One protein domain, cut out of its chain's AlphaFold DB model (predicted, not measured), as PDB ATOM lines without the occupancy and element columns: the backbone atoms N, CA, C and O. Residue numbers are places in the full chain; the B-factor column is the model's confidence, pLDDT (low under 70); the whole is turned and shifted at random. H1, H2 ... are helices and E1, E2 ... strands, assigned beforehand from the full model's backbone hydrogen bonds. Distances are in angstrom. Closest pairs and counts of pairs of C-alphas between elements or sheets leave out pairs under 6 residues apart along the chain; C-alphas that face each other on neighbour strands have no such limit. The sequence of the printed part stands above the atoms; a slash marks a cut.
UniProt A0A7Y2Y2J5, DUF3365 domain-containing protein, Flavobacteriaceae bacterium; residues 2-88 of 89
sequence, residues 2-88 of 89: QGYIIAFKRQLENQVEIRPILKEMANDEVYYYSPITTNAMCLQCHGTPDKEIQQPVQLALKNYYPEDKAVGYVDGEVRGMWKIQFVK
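AT A GLANCE: This is residues 2 to 88 of the 89 residues of the protein "DUF3365 domain-containing protein" of Flavobacteriaceae bacterium (UniProt A0A7Y2Y2J5). A long, narrow sheet of three strands, with H1 over one face, leads at one end into a small head of H2, H3 and loops; residues 65 to 77 run back from the head to E3. The 87 printed residues include H1, E1, E2, H2, H3 and E3 in chain order, class mixed; the sheet, E1 - E2 - E3, is antiparallel. The whole is loose, with a radius of gyration of the C-alphas of 16.2 A, and spans 50 by 30 by 19 A.

HOW THE PARTS SIT: H1, residues 2 to 13, is on the sheet in two layers, a helix on one face, at a height over the sheet of 8.1 A. E1, residues 21 to 24, and E2, residues 29 to 37, form a hairpin; N 23 and O 31 are 2.8 A apart, within hydrogen-bond range. H1 is over E2, their closest C-alphas, Phe 8 and Pro 35, 6.5 A apart. H2, residues 40 to 46, and H3, residues 55 to 64, only just touch, with 3 pairs of C-alphas within 8 A, the closest Cys 45 and Val 57, 6.9 A. E3, residues 78 to 87, is antiparallel to E2; N 32 and O 84 are 2.8 A apart. Every O i to N i+4 pair is within hydrogen-bond range in H1 and H3; in H2 1 of 3, beside 3 of 4 O i to N i+3 pairs.

IN THESE COORDINATES: H1 begins at C-alpha 2 (54.297, 132.520, 43.973) and is 16.6 A long; E2 is 26.2 A; E3, 27.2 A, ends at C-alpha 87 (39.848, 131.031, 25.949).

THE WHOLE: The farthest C-alphas, Asn 27 and Gln 55, are 50.5 A apart. The printed part has no cut, the link from H3 to E3 is long, and no printed residue is under 70 in pLDDT.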
ATOM      1  N   GLN A   2      54.051 131.940  42.634       86.06
ATOM      2  CA  GLN A   2      54.297 132.520  43.973       86.06
ATOM      3  C   GLN A   2      54.159 134.053  44.041       86.06
ATOM      4  O   GLN A   2      53.672 134.579  45.037       86.06
ATOM      5  N   GLY A   3      54.505 134.768  42.964       93.38
ATOM      6  CA  GLY A   3      54.289 136.217  42.877       93.38
ATOM      7  C   GLY A   3      52.823 136.645  43.058       93.38
ATOM      8  O   GLY A   3      52.576 137.687  43.657       93.38
ATOM      9  N   TYR A   4      51.854 135.831  42.623       95.31
ATOM     10  CA  TYR A   4      50.426 136.126  42.800       95.31
ATOM     11  C   TYR A   4      49.973 135.898  44.243       95.31
ATOM     12  O   TYR A   4      49.279 136.745  44.795       95.31
ATOM     13  N   ILE A   5      50.447 134.832  44.900       94.25
ATOM     14  CA  ILE A   5      50.218 134.618  46.341       94.25
ATOM     15  C   ILE A   5      50.744 135.812  47.153       94.25
ATOM     16  O   ILE A   5      50.038 136.318  48.021       94.25
ATOM     17  N   ILE A   6      51.954 136.299  46.851       95.06
ATOM     18  CA  ILE A   6      52.536 137.477  47.518       95.06
ATOM     19  C   ILE A   6      51.682 138.725  47.264       95.06
ATOM     20  O   ILE A   6      51.441 139.502  48.185       95.06
ATOM     21  N   ALA A   7      51.196 138.917  46.034       94.94
ATOM     22  CA  ALA A   7      50.315 140.034  45.710       94.94
ATOM     23  C   ALA A   7      49.000 139.982  46.508       94.94
ATOM     24  O   ALA A   7      48.572 141.012  47.022       94.94
ATOM     25  N   PHE A   8      48.387 138.805  46.661       96.31
ATOM     26  CA  PHE A   8      47.172 138.647  47.466       96.31
ATOM     27  C   PHE A   8      47.421 138.869  48.958       96.31
ATOM     28  O   PHE A   8      46.622 139.543  49.602       96.31
ATOM     29  N   LYS A   9      48.548 138.384  49.500       94.25
ATOM     30  CA  LYS A   9      48.943 138.670  50.889       94.25
ATOM     31  C   LYS A   9      49.065 140.173  51.136       94.25
ATOM     32  O   LYS A   9      48.495 140.677  52.092       94.25
ATOM     33  N   ARG A  10      49.699 140.907  50.217       93.88
ATOM     34  CA  ARG A  10      49.793 142.374  50.299       93.88
ATOM     35  C   ARG A  10      48.436 143.067  50.208       93.88
ATOM     36  O   ARG A  10      48.235 144.068  50.883       93.88
ATOM     37  N   GLN A  11      47.519 142.594  49.360       92.62
ATOM     38  CA  GLN A  11      46.171 143.177  49.279       92.62
ATOM     39  C   GLN A  11      45.434 143.040  50.617       92.62
ATOM     40  O   GLN A  11      44.903 144.015  51.143       92.62
ATOM     41  N   LEU A  12      45.494 141.846  51.198       90.69
ATOM     42  CA  LEU A  12      44.915 141.541  52.498       90.69
ATOM     43  C   LEU A  12      45.546 142.373  53.635       90.69
ATOM     44  O   LEU A  12      44.822 142.985  54.415       90.69
ATOM     45  N   GLU A  13      46.880 142.452  53.701       90.56
ATOM     46  CA  GLU A  13      47.618 143.242  54.706       90.56
ATOM     47  C   GLU A  13      47.277 144.735  54.646       90.56
ATOM     48  O   GLU A  13      47.135 145.387  55.678       90.56
ATOM     49  N   ASN A  14      47.108 145.276  53.437       91.19
ATOM     50  CA  ASN A  14      46.744 146.678  53.232       91.19
ATOM     51  C   ASN A  14      45.240 146.945  53.410       91.19
ATOM     52  O   ASN A  14      44.798 148.062  53.147       91.19
ATOM     53  N   GLN A  15      44.457 145.938  53.826       83.44
ATOM     54  CA  GLN A  15      43.003 146.018  54.009       83.44
ATOM     55  C   GLN A  15      42.264 146.548  52.771       83.44
ATOM     56  O   GLN A  15      41.212 147.181  52.876       83.44
ATOM     57  N   VAL A  16      42.818 146.304  51.581       85.75
ATOM     58  CA  VAL A  16      42.146 146.645  50.330       85.75
ATOM     59  C   VAL A  16      41.238 145.499  49.908       85.75
ATOM     60  O   VAL A  16      41.462 144.337  50.251       85.75
ATOM     61  N   GLU A  17      40.209 145.828  49.132       88.06
ATOM     62  CA  GLU A  17      39.369 144.826  48.486       88.06
ATOM     63  C   GLU A  17      40.247 143.863  47.675       88.06
ATOM     64  O   GLU A  17      40.986 144.275  46.777       88.06
ATOM     65  N   ILE A  18      40.159 142.573  47.998       89.06
ATOM     66  CA  ILE A  18      40.898 141.533  47.294       89.06
ATOM     67  C   ILE A  18      40.260 141.331  45.926       89.06
ATOM     68  O   ILE A  18      39.114 140.895  45.822       89.06
ATOM     69  N   ARG A  19      41.026 141.603  44.870       92.06
ATOM     70  CA  ARG A  19      40.567 141.439  43.490       92.06
ATOM     71  C   ARG A  19      41.318 140.321  42.784       92.06
ATOM     72  O   ARG A  19      42.533 140.198  42.962       92.06
ATOM     73  N   PRO A  20      40.627 139.523  41.954       94.94
ATOM     74  CA  PRO A  20      41.284 138.511  41.151       94.94
ATOM     75  C   PRO A  20      42.235 139.146  40.133       94.94
ATOM     76  O   PRO A  20      42.056 140.284  39.696       94.94
ATOM     77  N   ILE A  21      43.251 138.385  39.741       95.50
ATOM     78  CA  ILE A  21      44.240 138.797  38.747       95.50
ATOM     79  C   ILE A  21      43.916 138.089  37.437       95.50
ATOM     80  O   ILE A  21      43.870 136.861  37.393       95.50
ATOM     81  N   LEU A  22      43.736 138.870  36.373       95.62
ATOM     82  CA  LEU A  22      43.594 138.376  35.008       95.62
ATOM     83  C   LEU A  22      44.909 138.566  34.251       95.62
ATOM     84  O   LEU A  22      45.531 139.631  34.312       95.62
ATOM     85  N   LYS A  23      45.332 137.531  33.533       95.31
ATOM     86  CA  LYS A  23      46.471 137.576  32.619       95.31
ATOM     87  C   LYS A  23      46.057 137.062  31.259       95.31
ATOM     88  O   LYS A  23      45.761 135.883  31.119       95.31
ATOM     89  N   GLU A  24      46.074 137.959  30.288       94.88
ATOM     90  CA  GLU A  24      45.948 137.603  28.881       94.88
ATOM     91  C   GLU A  24      47.270 137.001  28.399       94.88
ATOM     92  O   GLU A  24      48.357 137.495  28.721       94.88
ATOM     93  N   MET A  25      47.152 135.902  27.674       92.44
ATOM     94  CA  MET A  25      48.234 135.122  27.096       92.44
ATOM     95  C   MET A  25      48.097 135.154  25.563       92.44
ATOM     96  O   MET A  25      47.223 135.823  25.014       92.44
ATOM     97  N   ALA A  26      48.982 134.457  24.848       90.62
ATOM     98  CA  ALA A  26      48.832 134.297  23.402       90.62
ATOM     99  C   ALA A  26      47.561 133.491  23.059       90.62
ATOM    100  O   ALA A  26      47.085 132.711  23.879       90.62
ATOM    101  N   ASN A  27      47.062 133.637  21.826       89.81
ATOM    102  CA  ASN A  27      45.909 132.892  21.296       89.81
ATOM    103  C   ASN A  27      44.617 133.062  22.117       89.81
ATOM    104  O   ASN A  27      43.908 132.085  22.353       89.81
ATOM    105  N   ASP A  28      44.347 134.281  22.587       93.19
ATOM    106  CA  ASP A  28      43.137 134.628  23.349       93.19
ATOM    107  C   ASP A  28      42.948 133.823  24.649       93.19
ATOM    108  O   ASP A  28      41.875 133.813  25.247       93.19
ATOM    109  N   GLU A  29      43.998 133.172  25.145       96.25
ATOM    110  CA  GLU A  29      43.959 132.451  26.410       96.25
ATOM    111  C   GLU A  29      44.057 133.424  27.593       96.25
ATOM    112  O   GLU A  29      44.856 134.362  27.608       96.25
ATOM    113  N   VAL A  30      43.248 133.192  28.622       96.44
ATOM    114  CA  VAL A  30      43.201 133.999  29.838       96.44
ATOM    115  C   VAL A  30      43.439 133.115  31.054       96.44
ATOM    116  O   VAL A  30      42.779 132.092  31.253       96.44
ATOM    117  N   TYR A  31      44.353 133.555  31.918       96.62
ATOM    118  CA  TYR A  31      44.512 133.025  33.266       96.62
ATOM    119  C   TYR A  31      43.848 133.925  34.295       96.62
ATOM    120  O   TYR A  31      44.209 135.091  34.452       96.62
ATOM    121  N   TYR A  32      42.927 133.341  35.049       96.56
ATOM    122  CA  TYR A  32      42.295 133.932  36.215       96.56
ATOM    123  C   TYR A  32      42.902 133.350  37.490       96.56
ATOM    124  O   TYR A  32      42.960 132.131  37.662       96.56
ATOM    125  N   TYR A  33      43.315 134.230  38.400       97.88
ATOM    126  CA  TYR A  33      43.804 133.873  39.727       97.88
ATOM    127  C   TYR A  33      42.956 134.541  40.804       97.88
ATOM    128  O   TYR A  33      42.751 135.753  40.757       97.88
ATOM    129  N   SER A  34      42.532 133.781  41.812       96.88
ATOM    130  CA  SER A  34      41.811 134.310  42.978       96.88
ATOM    131  C   SER A  34      42.302 133.641  44.255       96.88
ATOM    132  O   SER A  34      42.458 132.419  44.252       96.88
ATOM    133  N   PRO A  35      42.550 134.372  45.351       96.81
ATOM    134  CA  PRO A  35      43.052 133.759  46.567       96.81
ATOM    135  C   PRO A  35      41.967 132.956  47.279       96.81
ATOM    136  O   PRO A  35      40.769 133.163  47.090       96.81
ATOM    137  N   ILE A  36      42.425 132.053  48.136       96.25
ATOM    138  CA  ILE A  36      41.617 131.388  49.152       96.25
ATOM    139  C   ILE A  36      42.060 131.979  50.484       96.25
ATOM    140  O   ILE A  36      43.222 131.813  50.866       96.25
ATOM    141  N   THR A  37      41.158 132.675  51.168       95.62
ATOM    142  CA  THR A  37      41.397 133.207  52.513       95.62
ATOM    143  C   THR A  37      40.797 132.278  53.558       95.62
ATOM    144  O   THR A  37      39.713 131.728  53.357       95.62
ATOM    145  N   THR A  38      41.501 132.074  54.665       97.00
ATOM    146  CA  THR A  38      41.002 131.278  55.787       97.00
ATOM    147  C   THR A  38      39.902 132.016  56.543       97.00
ATOM    148  O   THR A  38      39.832 133.243  56.558       97.00
ATOM    149  N   ASN A  39      39.047 131.238  57.196       96.19
ATOM    150  CA  ASN A  39      38.106 131.703  58.204       96.19
ATOM    151  C   ASN A  39      38.132 130.742  59.408       96.19
ATOM    152  O   ASN A  39      38.795 129.702  59.358       96.19
ATOM    153  N   ALA A  40      37.356 131.035  60.453       97.19
ATOM    154  CA  ALA A  40      37.259 130.201  61.655       97.19
ATOM    155  C   ALA A  40      36.996 128.702  61.385       97.19
ATOM    156  O   ALA A  40      37.557 127.848  62.071       97.19
ATOM    157  N   MET A  41      36.186 128.358  60.378       97.38
ATOM    158  CA  MET A  41      35.932 126.960  60.011       97.38
ATOM    159  C   MET A  41      37.187 126.305  59.423       97.38
ATOM    160  O   MET A  41      37.498 125.164  59.756       97.38
ATOM    161  N   CYS A  42      37.944 127.026  58.588       98.06
ATOM    162  CA  CYS A  42      39.195 126.523  58.015       98.06
ATOM    163  C   CYS A  42      40.201 126.111  59.101       98.06
ATOM    164  O   CYS A  42      40.923 125.127  58.935       98.06
ATOM    165  N   LEU A  43      40.245 126.851  60.216       98.25
ATOM    166  CA  LEU A  43      41.232 126.644  61.279       98.25
ATOM    167  C   LEU A  43      41.048 125.328  62.042       98.25
ATOM    168  O   LEU A  43      42.009 124.839  62.629       98.25
ATOM    169  N   GLN A  44      39.869 124.704  61.971       97.75
ATOM    170  CA  GLN A  44      39.628 123.399  62.598       97.75
ATOM    171  C   GLN A  44      40.541 122.293  62.039       97.75
ATOM    172  O   GLN A  44      40.826 121.322  62.738       97.75
ATOM    173  N   CYS A  45      41.028 122.461  60.802       97.19
ATOM    174  CA  CYS A  45      41.954 121.533  60.143       97.19
ATOM    175  C   CYS A  45      43.287 122.185  59.743       97.19
ATOM    176  O   CYS A  45      44.289 121.489  59.635       97.19
ATOM    177  N   HIS A  46      43.307 123.501  59.514       97.88
ATOM    178  CA  HIS A  46      44.480 124.229  59.015       97.88
ATOM    179  C   HIS A  46      45.080 125.209  60.041       97.88
ATOM    180  O   HIS A  46      46.046 125.899  59.726       97.88
ATOM    181  N   GLY A  47      44.527 125.298  61.255       97.50
ATOM    182  CA  GLY A  47      44.998 126.197  62.311       97.50
ATOM    183  C   GLY A  47      46.236 125.690  63.057       97.50
ATOM    184  O   GLY A  47      46.957 124.815  62.572       97.50
ATOM    185  N   THR A  48      46.500 126.216  64.253       97.31
ATOM    186  CA  THR A  48      47.626 125.759  65.079       97.31
ATOM    187  C   THR A  48      47.303 124.385  65.683       97.31
ATOM    188  O   THR A  48      46.237 124.219  66.298       97.31
ATOM    189  N   PRO A  49      48.200 123.390  65.549       95.38
ATOM    190  CA  PRO A  49      48.053 122.102  66.218       95.38
ATOM    191  C   PRO A  49      47.902 122.267  67.736       95.38
ATOM    192  O   PRO A  49      48.550 123.126  68.327       95.38
ATOM    193  N   ASP A  50      47.037 121.461  68.357       93.81
ATOM    194  CA  ASP A  50      46.787 121.463  69.811       93.81
ATOM    195  C   ASP A  50      46.164 122.767  70.363       93.81
ATOM    196  O   ASP A  50      46.036 122.935  71.576       93.81
ATOM    197  N   LYS A  51      45.715 123.672  69.478       95.81
ATOM    198  CA  LYS A  51      44.971 124.892  69.824       95.81
ATOM    199  C   LYS A  51      43.677 125.005  69.022       95.81
ATOM    200  O   LYS A  51      42.599 124.884  69.595       95.81
ATOM    201  N   GLU A  52      43.771 125.203  67.708       98.06
ATOM    202  CA  GLU A  52      42.597 125.220  66.824       98.06
ATOM    203  C   GLU A  52      42.276 123.824  66.276       98.06
ATOM    204  O   GLU A  52      41.105 123.461  66.150       98.06
ATOM    205  N   ILE A  53      43.305 123.017  65.997       97.94
ATOM    206  CA  ILE A  53      43.138 121.641  65.520       97.94
ATOM    207  C   ILE A  53      43.056 120.701  66.723       97.94
ATOM    208  O   ILE A  53      44.039 120.500  67.442       97.94
ATOM    209  N   GLN A  54      41.891 120.084  66.922       97.19
ATOM    210  CA  GLN A  54      41.672 119.127  68.008       97.19
ATOM    211  C   GLN A  54      42.425 117.808  67.781       97.19
ATOM    212  O   GLN A  54      42.595 117.358  66.647       97.19
ATOM    213  N   GLN A  55      42.808 117.137  68.872       97.06
ATOM    214  CA  GLN A  55      43.616 115.910  68.840       97.06
ATOM    215  C   GLN A  55      43.069 114.804  67.908       97.06
ATOM    216  O   GLN A  55      43.868 114.250  67.151       97.06
ATOM    217  N   PRO A  56      41.753 114.485  67.875       97.19
ATOM    218  CA  PRO A  56      41.243 113.460  66.959       97.19
ATOM    219  C   PRO A  56      41.446 113.829  65.483       97.19
ATOM    220  O   PRO A  56      41.798 112.975  64.670       97.19
ATOM    221  N   VAL A  57      41.279 115.112  65.144       97.44
ATOM    222  CA  VAL A  57      41.491 115.633  63.786       97.44
ATOM    223  C   VAL A  57      42.976 115.622  63.445       97.44
ATOM    224  O   VAL A  57      43.351 115.144  62.381       97.44
ATOM    225  N   GLN A  58      43.834 116.064  64.364       96.44
ATOM    226  CA  GLN A  58      45.285 116.051  64.180       96.44
ATOM    227  C   GLN A  58      45.812 114.628  63.916       96.44
ATOM    228  O   GLN A  58      46.659 114.437  63.043       96.44
ATOM    229  N   LEU A  59      45.299 113.625  64.638       97.19
ATOM    230  CA  LEU A  59      45.660 112.223  64.429       97.19
ATOM    231  C   LEU A  59      45.218 111.727  63.046       97.19
ATOM    232  O   LEU A  59      46.005 111.097  62.342       97.19
ATOM    233  N   ALA A  60      43.985 112.041  62.639       97.69
ATOM    234  CA  ALA A  60      43.485 111.692  61.311       97.69
ATOM    235  C   ALA A  60      44.314 112.359  60.200       97.69
ATOM    236  O   ALA A  60      44.718 111.685  59.253       97.69
ATOM    237  N   LEU A  61      44.628 113.651  60.340       97.06
ATOM    238  CA  LEU A  61      45.461 114.390  59.391       97.06
ATOM    239  C   LEU A  61      46.853 113.767  59.267       97.06
ATOM    240  O   LEU A  61      47.272 113.480  58.155       97.06
ATOM    241  N   LYS A  62      47.532 113.458  60.380       96.25
ATOM    242  CA  LYS A  62      48.852 112.798  60.353       96.25
ATOM    243  C   LYS A  62      48.813 111.407  59.713       96.25
ATOM    244  O   LYS A  62      49.792 111.005  59.095       96.25
ATOM    245  N   ASN A  63      47.706 110.676  59.854       97.81
ATOM    246  CA  ASN A  63      47.554 109.349  59.258       97.81
ATOM    247  C   ASN A  63      47.349 109.406  57.735       97.81
ATOM    248  O   ASN A  63      47.970 108.640  57.004       97.81
ATOM    249  N   TYR A  64      46.479 110.297  57.251       97.88
ATOM    250  CA  TYR A  64      46.164 110.397  55.820       97.88
ATOM    251  C   TYR A  64      47.134 111.298  55.042       97.88
ATOM    252  O   TYR A  64      47.362 111.075  53.855       97.88
ATOM    253  N   TYR A  65      47.713 112.297  55.708       97.19
ATOM    254  CA  TYR A  65      48.581 113.325  55.135       97.19
ATOM    255  C   TYR A  65      49.822 113.535  56.028       97.19
ATOM    256  O   TYR A  65      49.979 114.581  56.657       97.19
ATOM    257  N   PRO A  66      50.734 112.547  56.113       95.69
ATOM    258  CA  PRO A  66      51.885 112.591  57.025       95.69
ATOM    259  C   PRO A  66      52.865 113.742  56.750       95.69
ATOM    260  O   PRO A  66      53.590 114.159  57.650       95.69
ATOM    261  N   GLU A  67      52.872 114.276  55.527       97.12
ATOM    262  CA  GLU A  67      53.701 115.414  55.114       97.12
ATOM    263  C   GLU A  67      52.889 116.706  54.938       97.12
ATOM    264  O   GLU A  67      53.301 117.598  54.190       97.12
ATOM    265  N   ASP A  68      51.715 116.811  55.573       96.38
ATOM    266  CA  ASP A  68      50.868 117.994  55.437       96.38
ATOM    267  C   ASP A  68      51.601 119.267  55.888       96.38
ATOM    268  O   ASP A  68      52.069 119.393  57.020       96.38
ATOM    269  N   LYS A  69      51.686 120.232  54.970       95.50
ATOM    270  CA  LYS A  69      52.274 121.562  55.198       95.50
ATOM    271  C   LYS A  69      51.207 122.634  55.382       95.50
ATOM    272  O   LYS A  69      51.541 123.798  55.582       95.50
ATOM    273  N   ALA A  70      49.933 122.274  55.266       96.38
ATOM    274  CA  ALA A  70      48.811 123.192  55.285       96.38
ATOM    275  C   ALA A  70      48.274 123.452  56.700       96.38
ATOM    276  O   ALA A  70      47.065 123.472  56.904       96.38
ATOM    277  N   VAL A  71      49.149 123.663  57.675       96.44
ATOM    278  CA  VAL A  71      48.776 123.879  59.080       96.44
ATOM    279  C   VAL A  71      49.452 125.133  59.627       96.44
ATOM    280  O   VAL A  71      50.418 125.627  59.048       96.44
ATOM    281  N   GLY A  72      48.960 125.636  60.757       96.94
ATOM    282  CA  GLY A  72      49.495 126.826  61.420       96.94
ATOM    283  C   GLY A  72      48.973 128.152  60.867       96.94
ATOM    284  O   GLY A  72      49.563 129.186  61.162       96.94
ATOM    285  N   TYR A  73      47.894 128.133  60.083       97.44
ATOM    286  CA  TYR A  73      47.242 129.357  59.620       97.44
ATOM    287  C   TYR A  73      46.472 130.050  60.751       97.44
ATOM    288  O   TYR A  73      46.016 129.405  61.699       97.44
ATOM    289  N   VAL A  74      46.252 131.355  60.606       96.00
ATOM    290  CA  VAL A  74      45.301 132.123  61.427       96.00
ATOM    291  C   VAL A  74      44.133 132.643  60.589       96.00
ATOM    292  O   VAL A  74      44.079 132.424  59.378       96.00
ATOM    293  N   ASP A  75      43.142 133.250  61.241       95.50
ATOM    294  CA  ASP A  75      41.945 133.770  60.576       95.50
ATOM    295  C   ASP A  75      42.304 134.872  59.572       95.50
ATOM    296  O   ASP A  75      43.148 135.728  59.845       95.50
ATOM    297  N   GLY A  76      41.669 134.832  58.401       93.88
ATOM    298  CA  GLY A  76      41.853 135.832  57.362       93.88
ATOM    299  C   GLY A  76      43.165 135.741  56.585       93.88
ATOM    300  O   GLY A  76      43.433 136.656  55.828       93.88
ATOM    301  N   GLU A  77      43.973 134.684  56.693       95.38
ATOM    302  CA  GLU A  77      45.222 134.526  55.931       95.38
ATOM    303  C   GLU A  77      45.028 133.928  54.532       95.38
ATOM    304  O   GLU A  77      44.116 133.146  54.273       95.38
ATOM    305  N   VAL A  78      45.961 134.215  53.616       96.00
ATOM    306  CA  VAL A  78      45.999 133.558  52.298       96.00
ATOM    307  C   VAL A  78      46.481 132.109  52.440       96.00
ATOM    308  O   VAL A  78      47.679 131.843  52.568       96.00
ATOM    309  N   ARG A  79      45.540 131.166  52.327       96.38
ATOM    310  CA  ARG A  79      45.779 129.714  52.306       96.38
ATOM    311  C   ARG A  79      46.385 129.239  50.988       96.38
ATOM    312  O   ARG A  79      47.175 128.295  50.968       96.38
ATOM    313  N   GLY A  80      45.984 129.858  49.883       95.50
ATOM    314  CA  GLY A  80      46.342 129.449  48.529       95.50
ATOM    315  C   GLY A  80      45.630 130.300  47.484       95.50
ATOM    316  O   GLY A  80      45.198 131.413  47.779       95.50
ATOM    317  N   MET A  81      45.503 129.780  46.263       96.69
ATOM    318  CA  MET A  81      44.758 130.439  45.192       96.69
ATOM    319  C   MET A  81      44.166 129.432  44.209       96.69
ATOM    320  O   MET A  81      44.752 128.380  43.957       96.69
ATOM    321  N   TRP A  82      43.041 129.801  43.613       97.31
ATOM    322  CA  TRP A  82      42.532 129.210  42.388       97.31
ATOM    323  C   TRP A  82      43.326 129.721  41.190       97.31
ATOM    324  O   TRP A  82      43.691 130.897  41.139       97.31
ATOM    325  N   LYS A  83      43.547 128.838  40.217       97.00
ATOM    326  CA  LYS A  83      44.037 129.156  38.876       97.00
ATOM    327  C   LYS A  83      43.067 128.536  37.880       97.00
ATOM    328  O   LYS A  83      42.893 127.320  37.885       97.00
ATOM    329  N   ILE A  84      42.447 129.363  37.050       96.81
ATOM    330  CA  ILE A  84      41.511 128.933  36.010       96.81
ATOM    331  C   ILE A  84      42.045 129.426  34.669       96.81
ATOM    332  O   ILE A  84      42.471 130.573  34.555       96.81
ATOM    333  N   GLN A  85      42.031 128.546  33.675       96.12
ATOM    334  CA  GLN A  85      42.419 128.827  32.300       96.12
ATOM    335  C   GLN A  85      41.192 128.696  31.404       96.12
ATOM    336  O   GLN A  85      40.471 127.703  31.496       96.12
ATOM    337  N   PHE A  86      40.970 129.684  30.543       95.75
ATOM    338  CA  PHE A  86      39.909 129.666  29.539       95.75
ATOM    339  C   PHE A  86      40.334 130.467  28.305       95.75
ATOM    340  O   PHE A  86      41.280 131.246  28.370       95.75
ATOM    341  N   VAL A  87      39.651 130.259  27.183       95.56
ATOM    342  CA  VAL A  87      39.848 131.031  25.949       95.56
ATOM    343  C   VAL A  87      38.771 132.111  25.893       95.56
ATOM    344  O   VAL A  87      37.628 131.854  26.271       95.56
ATOM    345  N   LYS A  88      39.139 133.324  25.480       86.38
ATOM    346  CA  LYS A  88      38.193 134.404  25.196       86.38
ATOM    347  C   LYS A  88      37.347 134.008  23.985       86.38
ATOM    348  O   LYS A  88      37.896 133.617  22.959       86.38
TER     349      LYS A  88